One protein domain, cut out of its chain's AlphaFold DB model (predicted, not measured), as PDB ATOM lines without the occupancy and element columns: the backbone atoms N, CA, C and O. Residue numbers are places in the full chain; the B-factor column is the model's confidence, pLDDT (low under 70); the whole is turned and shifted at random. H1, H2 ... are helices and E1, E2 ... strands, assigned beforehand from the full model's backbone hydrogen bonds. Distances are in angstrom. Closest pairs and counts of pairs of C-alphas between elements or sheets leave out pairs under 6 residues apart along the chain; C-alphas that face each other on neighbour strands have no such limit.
ATOM      1  N   PRO A   2     155.298 190.404 149.125       90.56
ATOM      2  CA  PRO A   2     154.404 190.316 150.279       90.56
ATOM      3  C   PRO A   2     152.980 189.940 149.842       90.56
ATOM      4  O   PRO A   2     152.508 190.377 148.792       90.56
ATOM      5  N   ALA A   3     152.317 189.089 150.622       94.69
ATOM      6  CA  ALA A   3     150.970 188.609 150.338       94.69
ATOM      7  C   ALA A   3     150.276 188.141 151.623       94.69
ATOM      8  O   ALA A   3     150.935 187.811 152.611       94.69
ATOM      9  N   ILE A   4     148.947 188.063 151.583       95.75
ATOM     10  CA  ILE A   4     148.116 187.474 152.637       95.75
ATOM     11  C   ILE A   4     147.528 186.161 152.111       95.75
ATOM     12  O   ILE A   4     146.922 186.135 151.042       95.75
ATOM     13  N   LEU A   5     147.686 185.072 152.865       96.06
ATOM     14  CA  LEU A   5     147.090 183.775 152.548       96.06
ATOM     15  C   LEU A   5     145.812 183.571 153.370       96.06
ATOM     16  O   LEU A   5     145.846 183.606 154.599       96.06
ATOM     17  N   LEU A   6     144.693 183.317 152.694       95.38
ATOM     18  CA  LEU A   6     143.420 182.968 153.321       95.38
ATOM     19  C   LEU A   6     143.095 181.497 153.049       95.38
ATOM     20  O   LEU A   6     142.828 181.119 151.910       95.38
ATOM     21  N   THR A   7     143.080 180.674 154.097       95.94
ATOM     22  CA  THR A   7     142.803 179.229 154.026       95.94
ATOM     23  C   THR A   7     141.575 178.877 154.871       95.94
ATOM     24  O   THR A   7     141.683 178.795 156.097       95.94
ATOM     25  N   PRO A   8     140.398 178.667 154.258       95.38
ATOM     26  CA  PRO A   8     139.218 178.208 154.986       95.38
ATOM     27  C   PRO A   8     139.458 176.827 155.611       95.38
ATOM     28  O   PRO A   8     139.950 175.925 154.937       95.38
ATOM     29  N   ILE A   9     139.083 176.652 156.879       94.31
ATOM     30  CA  ILE A   9     139.205 175.374 157.595       94.31
ATOM     31  C   ILE A   9     137.835 174.697 157.627       94.31
ATOM     32  O   ILE A   9     136.857 175.312 158.048       94.31
ATOM     33  N   CYS A  10     137.778 173.444 157.168       94.00
ATOM     34  CA  CYS A  10     136.560 172.627 157.079       94.00
ATOM     35  C   CYS A  10     135.336 173.376 156.496       94.00
ATOM     36  O   CYS A  10     134.263 173.366 157.107       94.00
ATOM     37  N   PRO A  11     135.460 174.057 155.336       94.12
ATOM     38  CA  PRO A  11     134.329 174.754 154.741       94.12
ATOM     39  C   PRO A  11     133.230 173.771 154.318       94.12
ATOM     40  O   PRO A  11     133.496 172.724 153.738       94.12
ATOM     41  N   HIS A  12     131.970 174.160 154.514       91.62
ATOM     42  CA  HIS A  12     130.801 173.351 154.141       91.62
ATOM     43  C   HIS A  12     130.472 173.385 152.634       91.62
ATOM     44  O   HIS A  12     129.447 172.861 152.208       91.62
ATOM     45  N   THR A  13     131.315 174.020 151.816       92.38
ATOM     46  CA  THR A  13     131.185 174.031 150.355       92.38
ATOM     47  C   THR A  13     132.446 173.484 149.708       92.38
ATOM     48  O   THR A  13     133.563 173.745 150.155       92.38
ATOM     49  N   LEU A  14     132.246 172.770 148.603       89.69
ATOM     50  CA  LEU A  14     133.286 172.126 147.805       89.69
ATOM     51  C   LEU A  14     134.128 173.121 146.988       89.69
ATOM     52  O   LEU A  14     135.137 172.738 146.401       89.69
ATOM     53  N   SER A  15     133.715 174.390 146.912       90.44
ATOM     54  CA  SER A  15     134.362 175.401 146.069       90.44
ATOM     55  C   SER A  15     135.332 176.324 146.809       90.44
ATOM     56  O   SER A  15     135.998 177.127 146.157       90.44
ATOM     57  N   PHE A  16     135.429 176.254 148.140       87.25
ATOM     58  CA  PHE A  16     136.379 177.092 148.873       87.25
ATOM     59  C   PHE A  16     137.790 176.525 148.768       87.25
ATOM     60  O   PHE A  16     138.067 175.409 149.200       87.25
ATOM     61  N   ARG A  17     138.689 177.326 148.199       92.06
ATOM     62  CA  ARG A  17     140.112 177.014 148.064       92.06
ATOM     63  C   ARG A  17     140.949 178.067 148.786       92.06
ATOM     64  O   ARG A  17     140.464 179.188 148.959       92.06
ATOM     65  N   PRO A  18     142.188 177.738 149.189       96.38
ATOM     66  CA  PRO A  18     143.152 178.740 149.618       96.38
ATOM     67  C   PRO A  18     143.286 179.863 148.582       96.38
ATOM     68  O   PRO A  18     143.359 179.596 147.382       96.38
ATOM     69  N   MET A  19     143.308 181.109 149.047       95.25
ATOM     70  CA  MET A  19     143.435 182.302 148.208       95.25
ATOM     71  C   MET A  19     144.660 183.112 148.620       95.25
ATOM     72  O   MET A  19     144.867 183.360 149.807       95.25
ATOM     73  N   VAL A  20     145.439 183.553 147.632       96.19
ATOM     74  CA  VAL A  20     146.554 184.488 147.818       96.19
ATOM     75  C   VAL A  20     146.062 185.889 147.469       96.19
ATOM     76  O   VAL A  20     145.570 186.123 146.366       96.19
ATOM     77  N   LEU A  21     146.166 186.803 148.423       95.06
ATOM     78  CA  LEU A  21     145.645 188.165 148.357       95.06
ATOM     79  C   LEU A  21     146.808 189.160 148.446       95.06
ATOM     80  O   LEU A  21     147.845 188.860 149.042       95.06
ATOM     81  N   SER A  22     146.643 190.351 147.863       95.50
ATOM     82  CA  SER A  22     147.635 191.426 148.009       95.50
ATOM     83  C   SER A  22     147.708 191.898 149.462       95.50
ATOM     84  O   SER A  22     146.695 191.996 150.151       95.50
ATOM     85  N   ASP A  23     148.914 192.237 149.899       94.00
ATOM     86  CA  ASP A  23     149.216 192.856 151.190       94.00
ATOM     87  C   ASP A  23     148.614 194.262 151.376       94.00
ATOM     88  O   ASP A  23     148.398 194.692 152.506       94.00
ATOM     89  N   THR A  24     148.283 194.958 150.283       94.44
ATOM     90  CA  THR A  24     147.605 196.268 150.311       94.44
ATOM     91  C   THR A  24     146.103 196.177 150.602       94.44
ATOM     92  O   THR A  24     145.456 197.192 150.868       94.44
ATOM     93  N   MET A  25     145.521 194.974 150.553       94.69
ATOM     94  CA  MET A  25     144.091 194.766 150.758       94.69
ATOM     95  C   MET A  25     143.727 194.796 152.248       94.69
ATOM     96  O   MET A  25     144.379 194.163 153.075       94.69
ATOM     97  N   ALA A  26     142.622 195.468 152.582       95.69
ATOM     98  CA  ALA A  26     141.996 195.365 153.896       95.69
ATOM     99  C   ALA A  26     140.926 194.269 153.888       95.69
ATOM    100  O   ALA A  26     139.919 194.365 153.181       95.69
ATOM    101  N   LEU A  27     141.134 193.221 154.682       95.94
ATOM    102  CA  LEU A  27     140.209 192.097 154.800       95.94
ATOM    103  C   LEU A  27     139.319 192.288 156.015       95.94
ATOM    104  O   LEU A  27     139.805 192.636 157.085       95.94
ATOM    105  N   LYS A  28     138.023 192.008 155.871       96.94
ATOM    106  CA  LYS A  28     137.079 192.009 156.988       96.94
ATOM    107  C   LYS A  28     136.428 190.641 157.123       96.94
ATOM    108  O   LYS A  28     135.751 190.191 156.202       96.94
ATOM    109  N   VAL A  29     136.585 190.018 158.287       95.94
ATOM    110  CA  VAL A  29     135.944 188.746 158.636       95.94
ATOM    111  C   VAL A  29     134.939 189.013 159.746       95.94
ATOM    112  O   VAL A  29     135.317 189.460 160.823       95.94
ATOM    113  N   SER A  30     133.655 188.779 159.482       96.88
ATOM    114  CA  SER A  30     132.566 189.103 160.412       96.88
ATOM    115  C   SER A  30     131.798 187.870 160.857       96.88
ATOM    116  O   SER A  30     131.498 187.007 160.031       96.88
ATOM    117  N   VAL A  31     131.381 187.848 162.123       97.69
ATOM    118  CA  VAL A  31     130.422 186.867 162.634       97.69
ATOM    119  C   VAL A  31     129.013 187.314 162.232       97.69
ATOM    120  O   VAL A  31     128.578 188.399 162.636       97.69
ATOM    121  N   PRO A  32     128.265 186.520 161.443       97.12
ATOM    122  CA  PRO A  32     126.910 186.883 161.044       97.12
ATOM    123  C   PRO A  32     126.002 187.143 162.252       97.12
ATOM    124  O   PRO A  32     126.070 186.437 163.259       97.12
ATOM    125  N   ARG A  33     125.098 188.126 162.144       97.00
ATOM    126  CA  ARG A  33     124.160 188.470 163.232       97.00
ATOM    127  C   ARG A  33     123.220 187.320 163.609       97.00
ATOM    128  O   ARG A  33     122.773 187.239 164.744       97.00
ATOM    129  N   ASN A  34     122.937 186.436 162.656       97.25
ATOM    130  CA  ASN A  34     122.118 185.235 162.812       97.25
ATOM    131  C   ASN A  34     122.949 183.970 163.109       97.25
ATOM    132  O   ASN A  34     122.425 182.860 162.997       97.25
ATOM    133  N   SER A  35     124.239 184.109 163.436       96.12
ATOM    134  CA  SER A  35     125.092 182.963 163.752       96.12
ATOM    135  C   SER A  35     124.587 182.229 164.995       96.12
ATOM    136  O   SER A  35     124.320 182.841 166.031       96.12
ATOM    137  N   ARG A  36     124.524 180.896 164.904       96.25
ATOM    138  CA  ARG A  36     124.127 180.003 166.006       96.25
ATOM    139  C   ARG A  36     125.165 179.923 167.129       96.25
ATOM    140  O   ARG A  36     124.841 179.429 168.202       96.25
ATOM    141  N   ALA A  37     126.391 180.370 166.872       95.56
ATOM    142  CA  ALA A  37     127.502 180.340 167.816       95.56
ATOM    143  C   ALA A  37     128.351 181.614 167.712       95.56
ATOM    144  O   ALA A  37     128.350 182.293 166.677       95.56
ATOM    145  N   THR A  38     129.076 181.919 168.788       96.88
ATOM    146  CA  THR A  38     130.163 182.904 168.780       96.88
ATOM    147  C   THR A  38     131.397 182.315 168.093       96.88
ATOM    148  O   THR A  38     131.464 181.113 167.818       96.88
ATOM    149  N   ALA A  39     132.360 183.166 167.750       96.38
ATOM    150  CA  ALA A  39     133.624 182.750 167.154       96.38
ATOM    151  C   ALA A  39     134.793 183.159 168.050       96.38
ATOM    152  O   ALA A  39     134.652 184.021 168.911       96.38
ATOM    153  N   TYR A  40     135.963 182.570 167.818       96.06
ATOM    154  CA  TYR A  40     137.195 182.986 168.477       96.06
ATOM    155  C   TYR A  40     138.210 183.440 167.439       96.06
ATOM    156  O   TYR A  40     138.398 182.788 166.413       96.06
ATOM    157  N   CYS A  41     138.884 184.544 167.733       95.69
ATOM    158  CA  CYS A  41     140.048 185.007 166.998       95.69
ATOM    159  C   CYS A  41     141.290 184.819 167.871       95.69
ATOM    160  O   CYS A  41     141.252 185.095 169.067       95.69
ATOM    161  N   ALA A  42     142.372 184.318 167.285       95.88
ATOM    162  CA  ALA A  42     143.667 184.185 167.938       95.88
ATOM    163  C   ALA A  42     144.746 184.724 166.999       95.88
ATOM    164  O   ALA A  42     144.665 184.526 165.785       95.88
ATOM    165  N   PHE A  43     145.756 185.372 167.570       94.00
ATOM    166  CA  PHE A  43     146.872 185.974 166.846       94.00
ATOM    167  C   PHE A  43     148.143 185.206 167.216       94.00
ATOM    168  O   PHE A  43     148.420 185.005 168.398       94.00
ATOM    169  N   ASP A  44     148.868 184.692 166.223       93.62
ATOM    170  CA  ASP A  44     150.042 183.819 166.405       93.62
ATOM    171  C   ASP A  44     149.792 182.598 167.315       93.62
ATOM    172  O   ASP A  44     150.658 182.150 168.067       93.62
ATOM    173  N   GLY A  45     148.562 182.071 167.297       92.00
ATOM    174  CA  GLY A  45     148.141 180.957 168.154       92.00
ATOM    175  C   GLY A  45     147.955 181.320 169.634       92.00
ATOM    176  O   GLY A  45     147.628 180.451 170.444       92.00
ATOM    177  N   LYS A  46     148.115 182.596 170.000       93.00
ATOM    178  CA  LYS A  46     147.938 183.136 171.353       93.00
ATOM    179  C   LYS A  46     146.749 184.103 171.398       93.00
ATOM    180  O   LYS A  46     146.179 184.465 170.374       93.00
ATOM    181  N   GLY A  47     146.359 184.504 172.612       82.94
ATOM    182  CA  GLY A  47     145.386 185.584 172.823       82.94
ATOM    183  C   GLY A  47     144.019 185.323 172.187       82.94
ATOM    184  O   GLY A  47     143.620 186.038 171.274       82.94
ATOM    185  N   ARG A  48     143.300 184.297 172.667       93.12
ATOM    186  CA  ARG A  48     141.937 184.004 172.202       93.12
ATOM    187  C   ARG A  48     140.979 185.113 172.634       93.12
ATOM    188  O   ARG A  48     140.726 185.278 173.824       93.12
ATOM    189  N   LEU A  49     140.422 185.820 171.662       95.50
ATOM    190  CA  LEU A  49     139.366 186.804 171.842       95.50
ATOM    191  C   LEU A  49     138.047 186.218 171.337       95.50
ATOM    192  O   LEU A  49     137.979 185.730 170.209       95.50
ATOM    193  N   GLU A  50     137.005 186.263 172.163       97.12
ATOM    194  CA  GLU A  50     135.655 185.901 171.730       97.12
ATOM    195  C   GLU A  50     135.056 187.025 170.870       97.12
ATOM    196  O   GLU A  50     135.077 188.192 171.254       97.12
ATOM    197  N   LEU A  51     134.500 186.653 169.720       97.50
ATOM    198  CA  LEU A  51     133.742 187.507 168.814       97.50
ATOM    199  C   LEU A  51     132.269 187.112 168.872       97.50
ATOM    200  O   LEU A  51     131.907 185.958 168.608       97.50
ATOM    201  N   ARG A  52     131.410 188.076 169.179       97.69
ATOM    202  CA  ARG A  52     129.961 187.892 169.245       97.69
ATOM    203  C   ARG A  52     129.310 188.210 167.904       97.69
ATOM    204  O   ARG A  52     129.928 188.708 166.966       97.69
ATOM    205  N   GLN A  53     128.031 187.887 167.788       97.88
ATOM    206  CA  GLN A  53     127.238 188.145 166.592       97.88
ATOM    207  C   GLN A  53     127.258 189.635 166.215       97.88
ATOM    208  O   GLN A  53     126.845 190.492 166.992       97.88
ATOM    209  N   GLY A  54     127.669 189.935 164.982       96.81
ATOM    210  CA  GLY A  54     127.827 191.304 164.489       96.81
ATOM    211  C   GLY A  54     129.231 191.885 164.665       96.81
ATOM    212  O   GLY A  54     129.526 192.887 164.010       96.81
ATOM    213  N   ASP A  55     130.095 191.251 165.459       97.81
ATOM    214  CA  ASP A  55     131.503 191.629 165.560       97.81
ATOM    215  C   ASP A  55     132.269 191.211 164.302       97.81
ATOM    216  O   ASP A  55     131.864 190.328 163.533       97.81
ATOM    217  N   TYR A  56     133.403 191.867 164.080       97.19
ATOM    218  CA  TYR A  56     134.288 191.572 162.966       97.19
ATOM    219  C   TYR A  56     135.738 191.911 163.291       97.19
ATOM    220  O   TYR A  56     136.026 192.735 164.155       97.19
ATOM    221  N   VAL A  57     136.644 191.289 162.546       96.88
ATOM    222  CA  VAL A  57     138.079 191.563 162.577       96.88
ATOM    223  C   VAL A  57     138.482 192.149 161.234       96.88
ATOM    224  O   VAL A  57     138.096 191.626 160.185       96.88
ATOM    225  N   THR A  58     139.258 193.229 161.279       96.69
ATOM    226  CA  THR A  58     139.892 193.826 160.102       96.69
ATOM    227  C   THR A  58     141.370 193.456 160.097       96.69
ATOM    228  O   THR A  58     142.051 193.640 161.101       96.69
ATOM    229  N   ILE A  59     141.861 192.933 158.977       95.94
ATOM    230  CA  ILE A  59     143.237 192.463 158.801       95.94
ATOM    231  C   ILE A  59     143.876 193.279 157.677       95.94
ATOM    232  O   ILE A  59     143.317 193.381 156.584       95.94
ATOM    233  N   THR A  60     145.047 193.846 157.956       95.62
ATOM    234  CA  THR A  60     145.867 194.630 157.021       95.62
ATOM    235  C   THR A  60     147.339 194.334 157.275       95.62
ATOM    236  O   THR A  60     147.712 194.012 158.405       95.62
ATOM    237  N   ALA A  61     148.190 194.488 156.259       94.38
ATOM    238  CA  ALA A  61     149.632 194.446 156.472       94.38
ATOM    239  C   ALA A  61     150.077 195.555 157.446       94.38
ATOM    240  O   ALA A  61     149.606 196.693 157.377       94.38
ATOM    241  N   SER A  62     150.972 195.210 158.376       93.38
ATOM    242  CA  SER A  62     151.556 196.165 159.321       93.38
ATOM    243  C   SER A  62     152.497 197.131 158.599       93.38
ATOM    244  O   SER A  62     153.236 196.730 157.703       93.38
ATOM    245  N   GLN A  63     152.538 198.386 159.051       92.50
ATOM    246  CA  GLN A  63     153.542 199.364 158.609       92.50
ATOM    247  C   GLN A  63     154.946 199.060 159.161       92.50
ATOM    248  O   GLN A  63     155.930 199.639 158.706       92.50
ATOM    249  N   TYR A  64     155.041 198.144 160.128       94.50
ATOM    250  CA  TYR A  64     156.272 197.767 160.816       94.50
ATOM    251  C   TYR A  64     156.539 196.266 160.615       94.50
ATOM    252  O   TYR A  64     156.064 195.455 161.418       94.50
ATOM    253  N   PRO A  65     157.234 195.864 159.533       91.81
ATOM    254  CA  PRO A  65     157.615 194.473 159.321       91.81
ATOM    255  C   PRO A  65     158.688 194.040 160.327       91.81
ATOM    256  O   PRO A  65     159.524 194.840 160.749       91.81
ATOM    257  N   PHE A  66     158.680 192.759 160.695       92.25
ATOM    258  CA  PHE A  66     159.675 192.202 161.606       92.25
ATOM    259  C   PHE A  66     160.968 191.861 160.845       92.25
ATOM    260  O   PHE A  66     160.911 191.059 159.909       92.25
ATOM    261  N   PRO A  67     162.129 192.440 161.203       92.94
ATOM    262  CA  PRO A  67     163.391 192.122 160.547       92.94
ATOM    263  C   PRO A  67     163.862 190.718 160.945       92.94
ATOM    264  O   PRO A  67     163.940 190.389 162.128       92.94
ATOM    265  N   THR A  68     164.206 189.897 159.957       91.25
ATOM    266  CA  THR A  68     164.768 188.556 160.158       91.25
ATOM    267  C   THR A  68     166.185 188.481 159.594       91.25
ATOM    268  O   THR A  68     166.528 189.189 158.648       91.25
ATOM    269  N   VAL A  69     167.027 187.639 160.195       93.19
ATOM    270  CA  VAL A  69     168.394 187.367 159.732       93.19
ATOM    271  C   VAL A  69     168.426 185.948 159.181       93.19
ATOM    272  O   VAL A  69     167.980 185.028 159.864       93.19
ATOM    273  N   ALA A  70     168.952 185.787 157.971       91.62
ATOM    274  CA  ALA A  70     169.218 184.490 157.362       91.62
ATOM    275  C   ALA A  70     170.732 184.286 157.239       91.62
ATOM    276  O   ALA A  70     171.478 185.237 156.991       91.62
ATOM    277  N   ARG A  71     171.193 183.049 157.424       92.06
ATOM    278  CA  ARG A  71     172.601 182.661 157.279       92.06
ATOM    279  C   ARG A  71     172.984 182.458 155.815       92.06
ATOM    280  O   ARG A  71     174.115 182.756 155.446       92.06
ATOM    281  N   THR A  72     172.072 181.910 155.012       94.44
ATOM    282  CA  THR A  72     172.278 181.619 153.586       94.44
ATOM    283  C   THR A  72     171.040 181.980 152.772       94.44
ATOM    284  O   THR A  72     169.922 181.967 153.287       94.44
ATOM    285  N   ASP A  73     171.221 182.233 151.476       92.94
ATOM    286  CA  ASP A  73     170.111 182.567 150.567       92.94
ATOM    287  C   ASP A  73     169.138 181.389 150.340       92.94
ATOM    288  O   ASP A  73     167.997 181.585 149.920       92.94
ATOM    289  N   THR A  74     169.570 180.156 150.630       94.31
ATOM    290  CA  THR A  74     168.786 178.917 150.458       94.31
ATOM    291  C   THR A  74     168.080 178.447 151.727       94.31
ATOM    292  O   THR A  74     167.318 177.483 151.673       94.31
ATOM    293  N   GLU A  75     168.289 179.119 152.863       93.50
ATOM    294  CA  GLU A  75     167.907 178.619 154.190       93.50
ATOM    295  C   GLU A  75     166.419 178.260 154.305       93.50
ATOM    296  O   GLU A  75     166.069 177.252 154.922       93.50
ATOM    297  N   TRP A  76     165.540 179.035 153.661       91.12
ATOM    298  CA  TRP A  76     164.106 178.743 153.627       91.12
ATOM    299  C   TRP A  76     163.803 177.399 152.948       91.12
ATOM    300  O   TRP A  76     163.102 176.568 153.525       91.12
ATOM    301  N   PHE A  77     164.357 177.159 151.754       92.44
ATOM    302  CA  PHE A  77     164.143 175.915 151.007       92.44
ATOM    303  C   PHE A  77     164.732 174.720 151.761       92.44
ATOM    304  O   PHE A  77     164.048 173.714 151.941       92.44
ATOM    305  N   ASP A  78     165.954 174.867 152.278       92.50
ATOM    306  CA  ASP A  78     166.639 173.823 153.045       92.50
ATOM    307  C   ASP A  78     165.854 173.451 154.312       92.50
ATOM    308  O   ASP A  78     165.768 172.276 154.679       92.50
ATOM    309  N   SER A  79     165.252 174.439 154.985       93.00
ATOM    310  CA  SER A  79     164.397 174.202 156.149       93.00
ATOM    311  C   SER A  79     163.134 173.434 155.776       93.00
ATOM    312  O   SER A  79     162.792 172.476 156.462       93.00
ATOM    313  N   VAL A  80     162.445 173.822 154.700       93.62
ATOM    314  CA  VAL A  80     161.219 173.139 154.260       93.62
ATOM    315  C   VAL A  80     161.521 171.692 153.868       93.62
ATOM    316  O   VAL A  80     160.819 170.786 154.317       93.62
ATOM    317  N   SER A  81     162.583 171.454 153.092       92.56
ATOM    318  CA  SER A  81     162.989 170.107 152.680       92.56
ATOM    319  C   SER A  81     163.313 169.208 153.868       92.56
ATOM    320  O   SER A  81     162.849 168.071 153.905       92.56
ATOM    321  N   ARG A  82     164.051 169.719 154.859       90.88
ATOM    322  CA  ARG A  82     164.407 168.966 156.069       90.88
ATOM    323  C   ARG A  82     163.195 168.671 156.950       90.88
ATOM    324  O   ARG A  82     163.062 167.558 157.434       90.88
ATOM    325  N   THR A  83     162.319 169.654 157.170       94.31
ATOM    326  CA  THR A  83     161.170 169.508 158.080       94.31
ATOM    327  C   THR A  83     160.061 168.640 157.494       94.31
ATOM    328  O   THR A  83     159.403 167.924 158.240       94.31
ATOM    329  N   LEU A  84     159.833 168.701 156.179       93.44
ATOM    330  CA  LEU A  84     158.762 167.950 155.516       93.44
ATOM    331  C   LEU A  84     159.251 166.678 154.804       93.44
ATOM    332  O   LEU A  84     158.445 166.022 154.150       93.44
TER     333      LEU A  84
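This is residues 2 to 84 of the 140 residues of the protein "NAD(+)/NADH kinase" of Candidatus Bathyarchaeota archaeon (UniProt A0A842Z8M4). A double strand folded back on itself as a loose U, with E4 and E5 in one arm and E3 and E6 in the other, stands beside a separate hairpin of E1 and E2; from the end of E6 a long tail leads away to a lone helix, H1. Residues 63 to 84, which include H1, stick out from this body, and so does the tip of the first hairpin, residues 10 to 15. The printed part has 83 residues with six named strands and one named helix, in the order E1, E2, E3, E4, E5, E6, H1, and the three sheets have two antiparallel strands each. The class is mixed, helices and strands, with under half of the residues in named elements. The whole is loose, with a radius of gyration of the C-alphas of 16.9 A, and elongated, spanning 51 by 33 by 24 A.

E4 is residues 39 to 43, 13.6 A long, and E5, the longest strand, is residues 46 to 51, 15.1 A. E3 is residues 27 to 30 and E6 residues 56 to 59. E1 is residues 3 to 6, with C-alpha 3 at (150.970, 188.609, 150.338), and E2 is residues 19 to 22. H1 is residues 75 to 84, 14.1 A from C-alpha 75 at (167.907, 178.619, 154.190) to C-alpha 84 at (158.762, 167.950, 155.516).

E4 and E5 form a hairpin, antiparallel at 151 degrees between their directions, with N 41 and O 49 within hydrogen-bond range at 2.9 A and N 51 and O 39 at 2.8 A. E5 and E6 meet only through their link. E4 and E6 are apart, but only just, with their closest C-alphas 8.1 A apart. E3 and E6 are antiparallel at 164 degrees; the C-alphas of Lys 28 and Thr 58 face each other at 4.6 A, and N 57 and O 29 are 2.8 A apart. E1 and E2 form a hairpin, antiparallel at 148 degrees, with N 4 and O 21 at 2.9 A and N 21 and O 4 at 2.8 A. E2 and E3 are apart, and H1 is apart from E1 to E5. In H1, every O i to N i+4 pair is within hydrogen-bond range.

The C-alphas of Asn 34 and Thr 72, the two farthest apart, are 51.1 A from each other. Without the stretches that stand free, the body of 55 residues spans 34 by 25 by 19 A. The links E1 to E2, 12 residues, and E6 to H1, 15 residues, are long. The printed part has no cut. Its mean pLDDT is 94.3, and no printed residue is under 70.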